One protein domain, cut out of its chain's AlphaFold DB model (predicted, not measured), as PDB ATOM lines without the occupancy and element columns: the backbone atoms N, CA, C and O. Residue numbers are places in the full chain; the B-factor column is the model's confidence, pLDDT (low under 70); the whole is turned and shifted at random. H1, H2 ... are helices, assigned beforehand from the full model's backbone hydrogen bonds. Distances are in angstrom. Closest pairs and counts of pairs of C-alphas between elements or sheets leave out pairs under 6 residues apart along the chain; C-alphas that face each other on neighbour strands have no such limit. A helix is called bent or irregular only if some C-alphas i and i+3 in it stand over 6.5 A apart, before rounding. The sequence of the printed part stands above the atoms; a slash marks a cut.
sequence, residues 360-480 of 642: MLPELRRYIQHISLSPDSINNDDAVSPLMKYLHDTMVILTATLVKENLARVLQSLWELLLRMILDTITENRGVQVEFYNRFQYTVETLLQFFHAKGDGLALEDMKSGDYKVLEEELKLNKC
ATOM      1  N   MET A 360     255.229 250.432 250.386       75.62
ATOM      2  CA  MET A 360     256.308 249.750 249.662       75.62
ATOM      3  C   MET A 360     256.237 249.990 248.147       75.62
ATOM      4  O   MET A 360     257.251 249.897 247.455       75.62
ATOM      5  N   LEU A 361     255.055 250.342 247.631       79.25
ATOM      6  CA  LEU A 361     254.778 250.523 246.208       79.25
ATOM      7  C   LEU A 361     255.780 251.432 245.466       79.25
ATOM      8  O   LEU A 361     256.223 251.025 244.390       79.25
ATOM      9  N   PRO A 362     256.174 252.625 245.969       77.62
ATOM     10  CA  PRO A 362     257.053 253.523 245.216       77.62
ATOM     11  C   PRO A 362     258.440 252.925 244.956       77.62
ATOM     12  O   PRO A 362     258.948 253.012 243.837       77.62
ATOM     13  N   GLU A 363     259.030 252.275 245.963       76.12
ATOM     14  CA  GLU A 363     260.340 251.627 245.836       76.12
ATOM     15  C   GLU A 363     260.256 250.388 244.942       76.12
ATOM     16  O   GLU A 363     261.066 250.228 244.030       76.12
ATOM     17  N   LEU A 364     259.224 249.552 245.114       86.62
ATOM     18  CA  LEU A 364     259.005 248.401 244.235       86.62
ATOM     19  C   LEU A 364     258.853 248.831 242.771       86.62
ATOM     20  O   LEU A 364     259.492 248.256 241.891       86.62
ATOM     21  N   ARG A 365     258.080 249.891 242.505       89.88
ATOM     22  CA  ARG A 365     257.914 250.444 241.156       89.88
ATOM     23  C   ARG A 365     259.242 250.915 240.570       89.88
ATOM     24  O   ARG A 365     259.507 250.659 239.398       89.88
ATOM     25  N   ARG A 366     260.095 251.554 241.375       85.62
ATOM     26  CA  ARG A 366     261.438 251.977 240.957       85.62
ATOM     27  C   ARG A 366     262.313 250.786 240.555       85.62
ATOM     28  O   ARG A 366     263.008 250.863 239.544       85.62
ATOM     29  N   TYR A 367     262.265 249.685 241.301       90.44
ATOM     30  CA  TYR A 367     263.020 248.475 240.964       90.44
ATOM     31  C   TYR A 367     262.479 247.758 239.718       90.44
ATOM     32  O   TYR A 367     263.267 247.338 238.874       90.44
ATOM     33  N   ILE A 368     261.156 247.675 239.544       94.81
ATOM     34  CA  ILE A 368     260.553 247.128 238.316       94.81
ATOM     35  C   ILE A 368     260.937 247.975 237.093       94.81
ATOM     36  O   ILE A 368     261.322 247.435 236.056       94.81
ATOM     37  N   GLN A 369     260.925 249.305 237.224       92.69
ATOM     38  CA  GLN A 369     261.396 250.212 236.173       92.69
ATOM     39  C   GLN A 369     262.884 250.026 235.863       92.69
ATOM     40  O   GLN A 369     263.268 250.053 234.697       92.69
ATOM     41  N   HIS A 370     263.724 249.798 236.875       91.44
ATOM     42  CA  HIS A 370     265.138 249.485 236.668       91.44
ATOM     43  C   HIS A 370     265.321 248.215 235.822       91.44
ATOM     44  O   HIS A 370     266.082 248.235 234.856       91.44
ATOM     45  N   ILE A 371     264.586 247.138 236.124       94.69
ATOM     46  CA  ILE A 371     264.618 245.886 235.344       94.69
ATOM     47  C   ILE A 371     264.153 246.136 233.898       94.69
ATOM     48  O   ILE A 371     264.793 245.679 232.949       94.69
ATOM     49  N   SER A 372     263.082 246.918 233.733       93.94
ATOM     50  CA  SER A 372     262.522 247.293 232.429       93.94
ATOM     51  C   SER A 372     263.513 248.064 231.553       93.94
ATOM     52  O   SER A 372     263.632 247.780 230.365       93.94
ATOM     53  N   LEU A 373     264.212 249.047 232.128       93.25
ATOM     54  CA  LEU A 373     265.113 249.962 231.414       93.25
ATOM     55  C   LEU A 373     266.556 249.447 231.309       93.25
ATOM     56  O   LEU A 373     267.413 250.126 230.743       93.25
ATOM     57  N   SER A 374     266.845 248.271 231.870       93.38
ATOM     58  CA  SER A 374     268.178 247.679 231.804       93.38
ATOM     59  C   SER A 374     268.545 247.275 230.366       93.38
ATOM     60  O   SER A 374     267.671 246.832 229.616       93.38
ATOM     61  N   PRO A 375     269.826 247.404 229.970       91.88
ATOM     62  CA  PRO A 375     270.273 247.082 228.618       91.88
ATOM     63  C   PRO A 375     270.175 245.582 228.326       91.88
ATOM     64  O   PRO A 375     270.338 244.762 229.226       91.88
ATOM     65  N   ASP A 376     269.999 245.209 227.057       89.75
ATOM     66  CA  ASP A 376     269.797 243.805 226.658       89.75
ATOM     67  C   ASP A 376     270.998 242.885 226.911       89.75
ATOM     68  O   ASP A 376     270.837 241.673 227.000       89.75
ATOM     69  N   SER A 377     272.189 243.453 227.103       90.44
ATOM     70  CA  SER A 377     273.403 242.716 227.458       90.44
ATOM     71  C   SER A 377     273.581 242.474 228.962       90.44
ATOM     72  O   SER A 377     274.577 241.868 229.352       90.44
ATOM     73  N   ILE A 378     272.705 243.012 229.820       93.31
ATOM     74  CA  ILE A 378     272.814 242.822 231.272       93.31
ATOM     75  C   ILE A 378     272.576 241.351 231.632       93.31
ATOM     76  O   ILE A 378     271.737 240.679 231.032       93.31
ATOM     77  N   ASN A 379     273.276 240.851 232.650       93.94
ATOM     78  CA  ASN A 379     272.923 239.568 233.240       93.94
ATOM     79  C   ASN A 379     271.586 239.700 233.994       93.94
ATOM     80  O   ASN A 379     271.365 240.673 234.720       93.94
ATOM     81  N   ASN A 380     270.697 238.718 233.838       92.69
ATOM     82  CA  ASN A 380     269.404 238.690 234.520       92.69
ATOM     83  C   ASN A 380     269.547 238.753 236.055       92.69
ATOM     84  O   ASN A 380     268.738 239.415 236.707       92.69
ATOM     85  N   ASP A 381     270.586 238.126 236.621       92.56
ATOM     86  CA  ASP A 381     270.885 238.182 238.058       92.56
ATOM     87  C   ASP A 381     271.194 239.607 238.524       92.56
ATOM     88  O   ASP A 381     270.650 240.078 239.525       92.56
ATOM     89  N   ASP A 382     272.016 240.329 237.764       92.56
ATOM     90  CA  ASP A 382     272.404 241.704 238.088       92.56
ATOM     91  C   ASP A 382     271.215 242.664 237.964       92.56
ATOM     92  O   ASP A 382     271.069 243.588 238.768       92.56
ATOM     93  N   ALA A 383     270.328 242.422 236.993       92.56
ATOM     94  CA  ALA A 383     269.116 243.213 236.805       92.56
ATOM     95  C   ALA A 383     268.137 243.070 237.985       92.56
ATOM     96  O   ALA A 383     267.570 244.073 238.431       92.56
ATOM     97  N   VAL A 384     267.944 241.846 238.499       94.94
ATOM     98  CA  VAL A 384     266.964 241.546 239.562       94.94
ATOM     99  C   VAL A 384     267.521 241.735 240.980       94.94
ATOM    100  O   VAL A 384     266.762 241.999 241.915       94.94
ATOM    101  N   SER A 385     268.841 241.651 241.158       91.44
ATOM    102  CA  SER A 385     269.525 241.713 242.458       91.44
ATOM    103  C   SER A 385     269.084 242.880 243.368       91.44
ATOM    104  O   SER A 385     268.796 242.627 244.543       91.44
ATOM    105  N   PRO A 386     268.918 244.132 242.882       88.06
ATOM    106  CA  PRO A 386     268.452 245.238 243.723       88.06
ATOM    107  C   PRO A 386     267.055 245.012 244.321       88.06
ATOM    108  O   PRO A 386     266.843 245.296 245.502       88.06
ATOM    109  N   LEU A 387     266.126 244.460 243.531       91.50
ATOM    110  CA  LEU A 387     264.779 244.110 243.989       91.50
ATOM    111  C   LEU A 387     264.845 243.000 245.041       91.50
ATOM    112  O   LEU A 387     264.230 243.114 246.100       91.50
ATOM    113  N   MET A 388     265.622 241.948 244.770       93.06
ATOM    114  CA  MET A 388     265.761 240.811 245.686       93.06
ATOM    115  C   MET A 388     266.365 241.224 247.024       93.06
ATOM    116  O   MET A 388     265.905 240.766 248.068       93.06
ATOM    117  N   LYS A 389     267.349 242.127 247.008       81.31
ATOM    118  CA  LYS A 389     267.941 242.683 248.225       81.31
ATOM    119  C   LYS A 389     266.909 243.455 249.047       81.31
ATOM    120  O   LYS A 389     266.765 243.186 250.234       81.31
ATOM    121  N   TYR A 390     266.154 244.356 248.416       79.19
ATOM    122  CA  TYR A 390     265.095 245.107 249.095       79.19
ATOM    123  C   TYR A 390     264.032 244.186 249.712       79.19
ATOM    124  O   TYR A 390     263.630 244.372 250.864       79.19
ATOM    125  N   LEU A 391     263.593 243.167 248.966       84.50
ATOM    126  CA  LEU A 391     262.622 242.188 249.452       84.50
ATOM    127  C   LEU A 391     263.181 241.359 250.608       84.50
ATOM    128  O   LEU A 391     262.461 241.126 251.575       84.50
ATOM    129  N   HIS A 392     264.447 240.948 250.546       81.31
ATOM    130  CA  HIS A 392     265.105 240.226 251.632       81.31
ATOM    131  C   HIS A 392     265.189 241.071 252.910       81.31
ATOM    132  O   HIS A 392     264.733 240.625 253.962       81.31
ATOM    133  N   ASP A 393     265.686 242.306 252.812       72.12
ATOM    134  CA  ASP A 393     265.786 243.229 253.949       72.12
ATOM    135  C   ASP A 393     264.399 243.490 254.563       72.12
ATOM    136  O   ASP A 393     264.224 243.468 255.785       72.12
ATOM    137  N   THR A 394     263.376 243.643 253.716       70.12
ATOM    138  CA  THR A 394     261.990 243.807 254.167       70.12
ATOM    139  C   THR A 394     261.448 242.538 254.827       70.12
ATOM    140  O   THR A 394     260.811 242.613 255.876       70.12
ATOM    141  N   MET A 395     261.732 241.358 254.274       76.44
ATOM    142  CA  MET A 395     261.307 240.066 254.821       76.44
ATOM    143  C   MET A 395     261.856 239.835 256.232       76.44
ATOM    144  O   MET A 395     261.128 239.348 257.098       76.44
ATOM    145  N   VAL A 396     263.112 240.215 256.486       68.94
ATOM    146  CA  VAL A 396     263.727 240.130 257.821       68.94
ATOM    147  C   VAL A 396     262.934 240.966 258.828       68.94
ATOM    148  O   VAL A 396     262.596 240.480 259.910       68.94
ATOM    149  N   ILE A 397     262.563 242.195 258.454       62.50
ATOM    150  CA  ILE A 397     261.761 243.089 259.299       62.50
ATOM    151  C   ILE A 397     260.351 242.518 259.516       62.50
ATOM    152  O   ILE A 397     259.873 242.460 260.650       62.50
ATOM    153  N   LEU A 398     259.679 242.059 258.457       65.06
ATOM    154  CA  LEU A 398     258.319 241.514 258.537       65.06
ATOM    155  C   LEU A 398     258.260 240.233 259.375       65.06
ATOM    156  O   LEU A 398     257.381 240.092 260.220       65.06
ATOM    157  N   THR A 399     259.229 239.332 259.221       69.25
ATOM    158  CA  THR A 399     259.304 238.085 260.000       69.25
ATOM    159  C   THR A 399     259.567 238.365 261.481       69.25
ATOM    160  O   THR A 399     258.985 237.718 262.361       69.25
ATOM    161  N   ALA A 400     260.400 239.365 261.786       60.81
ATOM    162  CA  ALA A 400     260.635 239.798 263.160       60.81
ATOM    163  C   ALA A 400     259.373 240.416 263.793       60.81
ATOM    164  O   ALA A 400     259.094 240.169 264.966       60.81
ATOM    165  N   THR A 401     258.579 241.156 263.016       50.47
ATOM    166  CA  THR A 401     257.472 241.982 263.527       50.47
ATOM    167  C   THR A 401     256.090 241.327 263.477       50.47
ATOM    168  O   THR A 401     255.256 241.659 264.312       50.47
ATOM    169  N   LEU A 402     255.818 240.390 262.565       59.44
ATOM    170  CA  LEU A 402     254.486 239.797 262.363       59.44
ATOM    171  C   LEU A 402     254.366 238.377 262.939       59.44
ATOM    172  O   LEU A 402     255.339 237.617 263.000       59.44
ATOM    173  N   VAL A 403     253.158 237.996 263.371       67.38
ATOM    174  CA  VAL A 403     252.794 236.581 263.600       67.38
ATOM    175  C   VAL A 403     252.606 235.831 262.279       67.38
ATOM    176  O   VAL A 403     252.401 236.444 261.233       67.38
ATOM    177  N   LYS A 404     252.690 234.494 262.325       73.25
ATOM    178  CA  LYS A 404     252.770 233.620 261.144       73.25
ATOM    179  C   LYS A 404     251.605 233.807 260.160       73.25
ATOM    180  O   LYS A 404     251.878 233.939 258.970       73.25
ATOM    181  N   GLU A 405     250.345 233.869 260.614       72.94
ATOM    182  CA  GLU A 405     249.214 234.072 259.689       72.94
ATOM    183  C   GLU A 405     249.256 235.447 259.011       72.94
ATOM    184  O   GLU A 405     249.047 235.556 257.804       72.94
ATOM    185  N   ASN A 406     249.568 236.503 259.764       69.56
ATOM    186  CA  ASN A 406     249.661 237.856 259.215       69.56
ATOM    187  C   ASN A 406     250.849 238.013 258.270       69.56
ATOM    188  O   ASN A 406     250.723 238.686 257.251       69.56
ATOM    189  N   LEU A 407     251.976 237.363 258.573       76.19
ATOM    190  CA  LEU A 407     253.115 237.290 257.669       76.19
ATOM    191  C   LEU A 407     252.683 236.660 256.342       76.19
ATOM    192  O   LEU A 407     252.863 237.285 255.306       76.19
ATOM    193  N   ALA A 408     252.027 235.495 256.364       83.00
ATOM    194  CA  ALA A 408     251.548 234.839 255.145       83.00
ATOM    195  C   ALA A 408     250.601 235.737 254.324       83.00
ATOM    196  O   ALA A 408     250.775 235.867 253.115       83.00
ATOM    197  N   ARG A 409     249.651 236.429 254.973       83.88
ATOM    198  CA  ARG A 409     248.730 237.363 254.294       83.88
ATOM    199  C   ARG A 409     249.451 238.573 253.684       83.88
ATOM    200  O   ARG A 409     249.126 238.974 252.569       83.88
ATOM    201  N   VAL A 410     250.437 239.147 254.382       80.62
ATOM    202  CA  VAL A 410     251.266 240.247 253.850       80.62
ATOM    203  C   VAL A 410     252.093 239.770 252.657       80.62
ATOM    204  O   VAL A 410     252.157 240.466 251.647       80.62
ATOM    205  N   LEU A 411     252.689 238.579 252.742       88.19
ATOM    206  CA  LEU A 411     253.469 238.003 251.647       88.19
ATOM    207  C   LEU A 411     252.613 237.731 250.413       88.19
ATOM    208  O   LEU A 411     253.037 238.076 249.313       88.19
ATOM    209  N   GLN A 412     251.404 237.196 250.594       89.88
ATOM    210  CA  GLN A 412     250.449 237.005 249.503       89.88
ATOM    211  C   GLN A 412     250.117 238.342 248.821       89.88
ATOM    212  O   GLN A 412     250.205 238.455 247.601       89.88
ATOM    213  N   SER A 413     249.823 239.385 249.604       87.75
ATOM    214  CA  SER A 413     249.514 240.710 249.055       87.75
ATOM    215  C   SER A 413     250.707 241.358 248.342       87.75
ATOM    216  O   SER A 413     250.514 242.062 247.353       87.75
ATOM    217  N   LEU A 414     251.938 241.145 248.822       88.38
ATOM    218  CA  LEU A 414     253.154 241.627 248.157       88.38
ATOM    219  C   LEU A 414     253.422 240.886 246.844       88.38
ATOM    220  O   LEU A 414     253.804 241.520 245.860       88.38
ATOM    221  N   TRP A 415     253.208 239.570 246.823       93.62
ATOM    222  CA  TRP A 415     253.308 238.745 245.622       93.62
ATOM    223  C   TRP A 415     252.331 239.213 244.539       93.62
ATOM    224  O   TRP A 415     252.751 239.511 243.423       93.62
ATOM    225  N   GLU A 416     251.051 239.366 244.885       91.88
ATOM    226  CA  GLU A 416     250.017 239.862 243.968       91.88
ATOM    227  C   GLU A 416     250.334 241.273 243.458       91.88
ATOM    228  O   GLU A 416     250.178 241.566 242.271       91.88
ATOM    229  N   LEU A 417     250.847 242.150 244.330       90.81
ATOM    230  CA  LEU A 417     251.243 243.498 243.934       90.81
ATOM    231  C   LEU A 417     252.396 243.490 242.920       90.81
ATOM    232  O   LEU A 417     252.335 244.206 241.921       90.81
ATOM    233  N   LEU A 418     253.434 242.688 243.169       94.06
ATOM    234  CA  LEU A 418     254.574 242.526 242.265       94.06
ATOM    235  C   LEU A 418     254.148 241.949 240.917       94.06
ATOM    236  O   LEU A 418     254.534 242.496 239.886       94.06
ATOM    237  N   LEU A 419     253.327 240.895 240.921       94.75
ATOM    238  CA  LEU A 419     252.786 240.303 239.699       94.75
ATOM    239  C   LEU A 419     252.022 241.331 238.871       94.75
ATOM    240  O   LEU A 419     252.275 241.451 237.675       94.75
ATOM    241  N   ARG A 420     251.144 242.111 239.509       93.12
ATOM    242  CA  ARG A 420     250.375 243.153 238.830       93.12
ATOM    243  C   ARG A 420     251.278 244.226 238.225       93.12
ATOM    244  O   ARG A 420     251.112 244.556 237.060       93.12
ATOM    245  N   MET A 421     252.279 244.716 238.963       93.69
ATOM    246  CA  MET A 421     253.232 245.702 238.432       93.69
ATOM    247  C   MET A 421     254.059 245.162 237.258       93.69
ATOM    248  O   MET A 421     254.330 245.896 236.306       93.69
ATOM    249  N   ILE A 422     254.476 243.895 237.318       95.12
ATOM    250  CA  ILE A 422     255.207 243.238 236.227       95.12
ATOM    251  C   ILE A 422     254.300 243.093 235.002       95.12
ATOM    252  O   ILE A 422     254.713 243.443 233.896       95.12
ATOM    253  N   LEU A 423     253.063 242.631 235.197       93.44
ATOM    254  CA  LEU A 423     252.076 242.495 234.131       93.44
ATOM    255  C   LEU A 423     251.783 243.847 233.472       93.44
ATOM    256  O   LEU A 423     251.881 243.950 232.251       93.44
ATOM    257  N   ASP A 424     251.524 244.893 234.258       92.88
ATOM    258  CA  ASP A 424     251.315 246.255 233.758       92.88
ATOM    259  C   ASP A 424     252.515 246.699 232.903       92.88
ATOM    260  O   ASP A 424     252.347 247.069 231.741       92.88
ATOM    261  N   THR A 425     253.740 246.527 233.410       93.56
ATOM    262  CA  THR A 425     254.976 246.896 232.696       93.56
ATOM    263  C   THR A 425     255.131 246.153 231.363       93.56
ATOM    264  O   THR A 425     255.482 246.764 230.352       93.56
ATOM    265  N   ILE A 426     254.843 244.850 231.324       92.12
ATOM    266  CA  ILE A 426     254.896 244.043 230.092       92.12
ATOM    267  C   ILE A 426     253.808 244.482 229.110       92.12
ATOM    268  O   ILE A 426     254.053 244.581 227.908       92.12
ATOM    269  N   THR A 427     252.605 244.772 229.605       88.38
ATOM    270  CA  THR A 427     251.497 245.196 228.746       88.38
ATOM    271  C   THR A 427     251.677 246.601 228.179       88.38
ATOM    272  O   THR A 427     251.140 246.855 227.099       88.38
ATOM    273  N   GLU A 428     252.419 247.478 228.862       89.44
ATOM    274  CA  GLU A 428     252.815 248.810 228.388       89.44
ATOM    275  C   GLU A 428     253.951 248.741 227.349       89.44
ATOM    276  O   GLU A 428     253.955 249.511 226.390       89.44
ATOM    277  N   ASN A 429     254.879 247.786 227.484       87.31
ATOM    278  CA  ASN A 429     256.071 247.644 226.636       87.31
ATOM    279  C   ASN A 429     255.932 246.508 225.608       87.31
ATOM    280  O   ASN A 429     256.719 245.563 225.587       87.31
ATOM    281  N   ARG A 430     254.924 246.590 224.733       83.81
ATOM    282  CA  ARG A 430     254.682 245.559 223.705       83.81
ATOM    283  C   ARG A 430     255.604 245.713 222.502       83.81
ATOM    284  O   ARG A 430     255.932 246.825 222.099       83.81
ATOM    285  N   GLY A 431     255.955 244.588 221.882       80.19
ATOM    286  CA  GLY A 431     256.764 244.570 220.656       80.19
ATOM    287  C   GLY A 431     258.249 244.895 220.863       80.19
ATOM    288  O   GLY A 431     258.956 245.123 219.885       80.19
ATOM    289  N   VAL A 432     258.721 244.914 222.115       87.62
ATOM    290  CA  VAL A 432     260.145 245.043 222.467       87.62
ATOM    291  C   VAL A 432     260.900 243.738 222.148       87.62
ATOM    292  O   VAL A 432     260.289 242.720 221.822       87.62
ATOM    293  N   GLN A 433     262.232 243.774 222.200       86.69
ATOM    294  CA  GLN A 433     263.109 242.621 221.979       86.69
ATOM    295  C   GLN A 433     262.863 241.475 222.973       86.69
ATOM    296  O   GLN A 433     262.384 241.680 224.089       86.69
ATOM    297  N   VAL A 434     263.219 240.249 222.580       89.00
ATOM    298  CA  VAL A 434     262.960 239.029 223.368       89.00
ATOM    299  C   VAL A 434     263.729 239.034 224.697       89.00
ATOM    300  O   VAL A 434     263.236 238.521 225.705       89.00
ATOM    301  N   GLU A 435     264.902 239.665 224.732       90.44
ATOM    302  CA  GLU A 435     265.747 239.836 225.915       90.44
ATOM    303  C   GLU A 435     265.004 240.550 227.052       90.44
ATOM    304  O   GLU A 435     265.144 240.156 228.210       90.44
ATOM    305  N   PHE A 436     264.149 241.528 226.734       93.31
ATOM    306  CA  PHE A 436     263.291 242.206 227.710       93.31
ATOM    307  C   PHE A 436     262.359 241.223 228.428       93.31
ATOM    308  O   PHE A 436     262.329 241.170 229.659       93.31
ATOM    309  N   TYR A 437     261.639 240.383 227.677       93.25
ATOM    310  CA  TYR A 437     260.727 239.400 228.268       93.25
ATOM    311  C   TYR A 437     261.481 238.275 228.984       93.25
ATOM    312  O   TYR A 437     260.993 237.759 229.986       93.25
ATOM    313  N   ASN A 438     262.686 237.914 228.530       92.56
ATOM    314  CA  ASN A 438     263.544 236.964 229.240       92.56
ATOM    315  C   ASN A 438     263.974 237.491 230.618       92.56
ATOM    316  O   ASN A 438     263.934 236.723 231.581       92.56
ATOM    317  N   ARG A 439     264.307 238.786 230.744       94.94
ATOM    318  CA  ARG A 439     264.601 239.416 232.045       94.94
ATOM    319  C   ARG A 439     263.411 239.319 233.000       94.94
ATOM    320  O   ARG A 439     263.583 238.968 234.169       94.94
ATOM    321  N   PHE A 440     262.199 239.580 232.513       95.75
ATOM    322  CA  PHE A 440     260.989 239.478 233.333       95.75
ATOM    323  C   PHE A 440     260.596 238.035 233.665       95.75
ATOM    324  O   PHE A 440     260.226 237.775 234.807       95.75
ATOM    325  N   GLN A 441     260.753 237.087 232.737       94.75
ATOM    326  CA  GLN A 441     260.572 235.656 233.013       94.75
ATOM    327  C   GLN A 441     261.496 235.205 234.153       94.75
ATOM    328  O   GLN A 441     261.032 234.626 235.133       94.75
ATOM    329  N   TYR A 442     262.785 235.549 234.067       95.44
ATOM    330  CA  TYR A 442     263.759 235.241 235.115       95.44
ATOM    331  C   TYR A 442     263.416 235.911 236.451       95.44
ATOM    332  O   TYR A 442     263.532 235.303 237.516       95.44
ATOM    333  N   THR A 443     262.956 237.164 236.399       96.19
ATOM    334  CA  THR A 443     262.518 237.914 237.582       96.19
ATOM    335  C   THR A 443     261.355 237.205 238.274       96.19
ATOM    336  O   THR A 443     261.412 236.973 239.478       96.19
ATOM    337  N   VAL A 444     260.321 236.810 237.526       95.38
ATOM    338  CA  VAL A 444     259.144 236.112 238.065       95.38
ATOM    339  C   VAL A 444     259.525 234.750 238.649       95.38
ATOM    340  O   VAL A 444     259.044 234.399 239.723       95.38
ATOM    341  N   GLU A 445     260.417 234.000 237.999       94.19
ATOM    342  CA  GLU A 445     260.920 232.716 238.510       94.19
ATOM    343  C   GLU A 445     261.721 232.883 239.810       94.19
ATOM    344  O   GLU A 445     261.509 232.135 240.768       94.19
ATOM    345  N   THR A 446     262.586 233.897 239.882       94.62
ATOM    346  CA  THR A 446     263.357 234.224 241.090       94.62
ATOM    347  C   THR A 446     262.439 234.663 242.237       94.62
ATOM    348  O   THR A 446     262.595 234.206 243.372       94.62
ATOM    349  N   LEU A 447     261.429 235.495 241.954       94.94
ATOM    350  CA  LEU A 447     260.423 235.901 242.937       94.94
ATOM    351  C   LEU A 447     259.596 234.701 243.421       94.94
ATOM    352  O   LEU A 447     259.383 234.558 244.624       94.94
ATOM    353  N   LEU A 448     259.188 233.804 242.519       93.75
ATOM    354  CA  LEU A 448     258.455 232.585 242.866       93.75
ATOM    355  C   LEU A 448     259.252 231.724 243.858       93.75
ATOM    356  O   LEU A 448     258.713 231.289 244.874       93.75
ATOM    357  N   GLN A 449     260.547 231.518 243.598       92.00
ATOM    358  CA  GLN A 449     261.428 230.774 244.504       92.00
ATOM    359  C   GLN A 449     261.588 231.474 245.860       92.00
ATOM    360  O   GLN A 449     261.570 230.811 246.900       92.00
ATOM    361  N   PHE A 450     261.712 232.803 245.858       93.00
ATOM    362  CA  PHE A 450     261.864 233.609 247.067       93.00
ATOM    363  C   PHE A 450     260.633 233.553 247.977       93.00
ATOM    364  O   PHE A 450     260.774 233.279 249.166       93.00
ATOM    365  N   PHE A 451     259.432 233.760 247.433       91.06
ATOM    366  CA  PHE A 451     258.192 233.738 248.218       91.06
ATOM    367  C   PHE A 451     257.758 232.322 248.615       91.06
ATOM    368  O   PHE A 451     257.124 232.158 249.657       91.06
ATOM    369  N   HIS A 452     258.117 231.297 247.837       90.38
ATOM    370  CA  HIS A 452     257.882 229.906 248.226       90.38
ATOM    371  C   HIS A 452     258.806 229.455 249.372       90.38
ATOM    372  O   HIS A 452     258.410 228.637 250.201       90.38
ATOM    373  N   ALA A 453     260.041 229.974 249.420       87.81
ATOM    374  CA  ALA A 453     261.025 229.715 250.475       87.81
ATOM    375  C   ALA A 453     261.187 228.218 250.830       87.81
ATOM    376  O   ALA A 453     261.212 227.843 251.997       87.81
ATOM    377  N   LYS A 454     261.274 227.340 249.816       82.31
ATOM    378  CA  LYS A 454     261.381 225.868 249.970       82.31
ATOM    379  C   LYS A 454     260.236 225.217 250.774       82.31
ATOM    380  O   LYS A 454     260.427 224.147 251.343       82.31
ATOM    381  N   GLY A 455     259.058 225.840 250.794       79.12
ATOM    382  CA  GLY A 455     257.871 225.341 251.491       79.12
ATOM    383  C   GLY A 455     257.577 226.031 252.821       79.12
ATOM    384  O   GLY A 455     256.493 225.828 253.359       79.12
ATOM    385  N   ASP A 456     258.482 226.880 253.320       78.00
ATOM    386  CA  ASP A 456     258.259 227.658 254.547       78.00
ATOM    387  C   ASP A 456     257.471 228.962 254.301       78.00
ATOM    388  O   ASP A 456     257.037 229.613 255.255       78.00
ATOM    389  N   GLY A 457     257.298 229.352 253.033       84.38
ATOM    390  CA  GLY A 457     256.585 230.555 252.606       84.38
ATOM    391  C   GLY A 457     255.178 230.268 252.073       84.38
ATOM    392  O   GLY A 457     254.382 229.576 252.704       84.38
ATOM    393  N   LEU A 458     254.857 230.833 250.910       87.69
ATOM    394  CA  LEU A 458     253.565 230.646 250.247       87.69
ATOM    395  C   LEU A 458     253.491 229.295 249.514       87.69
ATOM    396  O   LEU A 458     254.495 228.770 249.011       87.69
ATOM    397  N   ALA A 459     252.284 228.732 249.425       88.50
ATOM    398  CA  ALA A 459     252.043 227.504 248.678       88.50
ATOM    399  C   ALA A 459     252.123 227.758 247.164       88.50
ATOM    400  O   ALA A 459     251.585 228.735 246.645       88.50
ATOM    401  N   LEU A 460     252.768 226.843 246.432       87.56
ATOM    402  CA  LEU A 460     252.922 226.962 244.977       87.56
ATOM    403  C   LEU A 460     251.579 226.973 244.234       87.56
ATOM    404  O   LEU A 460     251.479 227.608 243.187       87.56
ATOM    405  N   GLU A 461     250.569 226.276 244.758       86.06
ATOM    406  CA  GLU A 461     249.229 226.213 244.163       86.06
ATOM    407  C   GLU A 461     248.534 227.580 244.188       86.06
ATOM    408  O   GLU A 461     248.000 228.012 243.166       86.06
ATOM    409  N   ASP A 462     248.634 228.296 245.312       83.81
ATOM    410  CA  ASP A 462     248.054 229.630 245.478       83.81
ATOM    411  C   ASP A 462     248.772 230.655 244.592       83.81
ATOM    412  O   ASP A 462     248.137 231.478 243.928       83.81
ATOM    413  N   MET A 463     250.104 230.563 244.511       88.81
ATOM    414  CA  MET A 463     250.925 231.484 243.723       88.81
ATOM    415  C   MET A 463     250.773 231.303 242.208       88.81
ATOM    416  O   MET A 463     250.818 232.291 241.477       88.81
ATOM    417  N   LYS A 464     250.595 230.066 241.720       88.50
ATOM    418  CA  LYS A 464     250.438 229.744 240.287       88.50
ATOM    419  C   LYS A 464     248.980 229.798 239.819       88.50
ATOM    420  O   LYS A 464     248.534 228.995 238.991       88.50
ATOM    421  N   SER A 465     248.221 230.746 240.348       85.81
ATOM    422  CA  SER A 465     246.810 230.957 240.029       85.81
ATOM    423  C   SER A 465     246.554 232.401 239.574       85.81
ATOM    424  O   SER A 465     247.447 233.246 239.626       85.81
ATOM    425  N   GLY A 466     245.350 232.671 239.053       86.75
ATOM    426  CA  GLY A 466     244.921 234.020 238.662       86.75
ATOM    427  C   GLY A 466     245.892 234.732 237.714       86.75
ATOM    428  O   GLY A 466     246.211 234.217 236.639       86.75
ATOM    429  N   ASP A 467     246.371 235.902 238.142       86.62
ATOM    430  CA  ASP A 467     247.233 236.804 237.368       86.62
ATOM    431  C   ASP A 467     248.574 236.175 236.968       86.62
ATOM    432  O   ASP A 467     249.118 236.529 235.924       86.62
ATOM    433  N   TYR A 468     249.092 235.198 237.725       92.50
ATOM    434  CA  TYR A 468     250.320 234.492 237.344       92.50
ATOM    435  C   TYR A 468     250.151 233.733 236.026       92.50
ATOM    436  O   TYR A 468     251.036 233.782 235.178       92.50
ATOM    437  N   LYS A 469     249.014 233.051 235.829       90.69
ATOM    438  CA  LYS A 469     248.754 232.302 234.588       90.69
ATOM    439  C   LYS A 469     248.636 233.240 233.395       90.69
ATOM    440  O   LYS A 469     249.184 232.953 232.339       90.69
ATOM    441  N   VAL A 470     247.964 234.374 233.593       90.62
ATOM    442  CA  VAL A 470     247.864 235.421 232.572       90.62
ATOM    443  C   VAL A 470     249.258 235.931 232.219       90.62
ATOM    444  O   VAL A 470     249.616 235.978 231.049       90.62
ATOM    445  N   LEU A 471     250.079 236.248 233.221       92.06
ATOM    446  CA  LEU A 471     251.450 236.709 233.022       92.06
ATOM    447  C   LEU A 471     252.336 235.665 232.322       92.06
ATOM    448  O   LEU A 471     253.091 236.015 231.419       92.06
ATOM    449  N   GLU A 472     252.241 234.393 232.707       91.12
ATOM    450  CA  GLU A 472     252.979 233.286 232.085       91.12
ATOM    451  C   GLU A 472     252.589 233.115 230.608       91.12
ATOM    452  O   GLU A 472     253.460 232.966 229.748       91.12
ATOM    453  N   GLU A 473     251.295 233.205 230.287       88.94
ATOM    454  CA  GLU A 473     250.799 233.191 228.908       88.94
ATOM    455  C   GLU A 473     251.289 234.408 228.105       88.94
ATOM    456  O   GLU A 473     251.774 234.247 226.983       88.94
ATOM    457  N   GLU A 474     251.237 235.615 228.680       88.94
ATOM    458  CA  GLU A 474     251.739 236.843 228.049       88.94
ATOM    459  C   GLU A 474     253.242 236.761 227.757       88.94
ATOM    460  O   GLU A 474     253.676 237.067 226.643       88.94
ATOM    461  N   LEU A 475     254.050 236.319 228.725       91.12
ATOM    462  CA  LEU A 475     255.494 236.145 228.557       91.12
ATOM    463  C   LEU A 475     255.807 235.085 227.500       91.12
ATOM    464  O   LEU A 475     256.680 235.295 226.654       91.12
ATOM    465  N   LYS A 476     255.071 233.970 227.496       89.06
ATOM    466  CA  LYS A 476     255.226 232.911 226.495       89.06
ATOM    467  C   LYS A 476     254.955 233.427 225.083       89.06
ATOM    468  O   LYS A 476     255.782 233.214 224.201       89.06
ATOM    469  N   LEU A 477     253.833 234.118 224.871       86.31
ATOM    470  CA  LEU A 477     253.458 234.651 223.558       86.31
ATOM    471  C   LEU A 477     254.447 235.716 223.068       86.31
ATOM    472  O   LEU A 477     254.835 235.707 221.901       86.31
ATOM    473  N   ASN A 478     254.900 236.609 223.949       86.81
ATOM    474  CA  ASN A 478     255.853 237.655 223.574       86.81
ATOM    475  C   ASN A 478     257.226 237.103 223.162       86.81
ATOM    476  O   ASN A 478     257.896 237.710 222.325       86.81
ATOM    477  N   LYS A 479     257.620 235.939 223.692       86.94
ATOM    478  CA  LYS A 479     258.872 235.249 223.345       86.94
ATOM    479  C   LYS A 479     258.811 234.449 222.041       86.94
ATOM    480  O   LYS A 479     259.866 234.107 221.514       86.94
ATOM    481  N   CYS A 480     257.623 234.141 221.520       87.75
ATOM    482  CA  CYS A 480     257.478 233.437 220.244       87.75
ATOM    483  C   CYS A 480     257.958 234.304 219.073       87.75
ATOM    484  O   CYS A 480     257.733 235.513 219.036       87.75
TER     485      CYS A 480
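Overview. This is residues 360 to 480 of the 642 residues of a protein of Myripristis murdjan (pinecone soldierfish) (UniProt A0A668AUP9). An elongated up-and-down bundle, in which the hairpin of H3 and H4 forms the core, H1 and H2 pack side by side on one side of it, and H6 packs on the opposite side. Little H5 sits in the turn from H4 to H6. The 121 printed residues have six named helices, H1 to H6 in chain order, and no named strand: all helix. The whole is compact, radius of gyration of the C-alphas 14.3 A, spanning 44 by 26 by 24 A.

Arrangement. H3, residues 404 to 428, touches H4, residues 434 to 455, opposite ways at a shallow tilt of 7 degrees; in this hairpin the closest C-alphas, of Leu 411 and Phe 451, are 7.2 A apart. H2, residues 380 to 401, touches H4 with residues 380 to 388 alone, closest C-alphas Asn 380 and Arg 439 at 5.5 A. H1, residues 360 to 373, touches H3 at a steep tilt of 38 degrees, closest C-alphas Ile 368 and Ile 422 at 6.9 A. H6, residues 467 to 479, touches H4 with residues 475 to 479 alone, closest C-alphas Val 434 and Lys 479 at 5.6 A. H6 is apart from H1 and H2. H5, residues 460 to 463, is close to H4 but not clearly touching, closest C-alphas His 452 and Leu 460 at 6.6 A. Every O i to N i+4 pair is within hydrogen-bond range in H1, H3 and H6, against 16 of 18 in H2 and in H4; H5 is too short for such a pair, and 0 of its 1 O i to N i+3 pair is within range.

Along the chain. H3 is 36.1 A long, H4 31.7 A, H2 31.5 A. H1 begins at C-alpha 360 (256.308, 249.750, 249.662); H6 ends at C-alpha 479 (258.872, 235.249, 223.345). H2 and H4 are irregular: C-alphas 383 and 386 are 7.2 A apart, 451 and 454 8.7 A.

Size, cuts and confidence. The C-alphas farthest apart, of Thr 401 and Cys 480, are 44.1 A apart. The printed part has no cut and no long link. Residues 396 to 403 and 406 have pLDDT under 70.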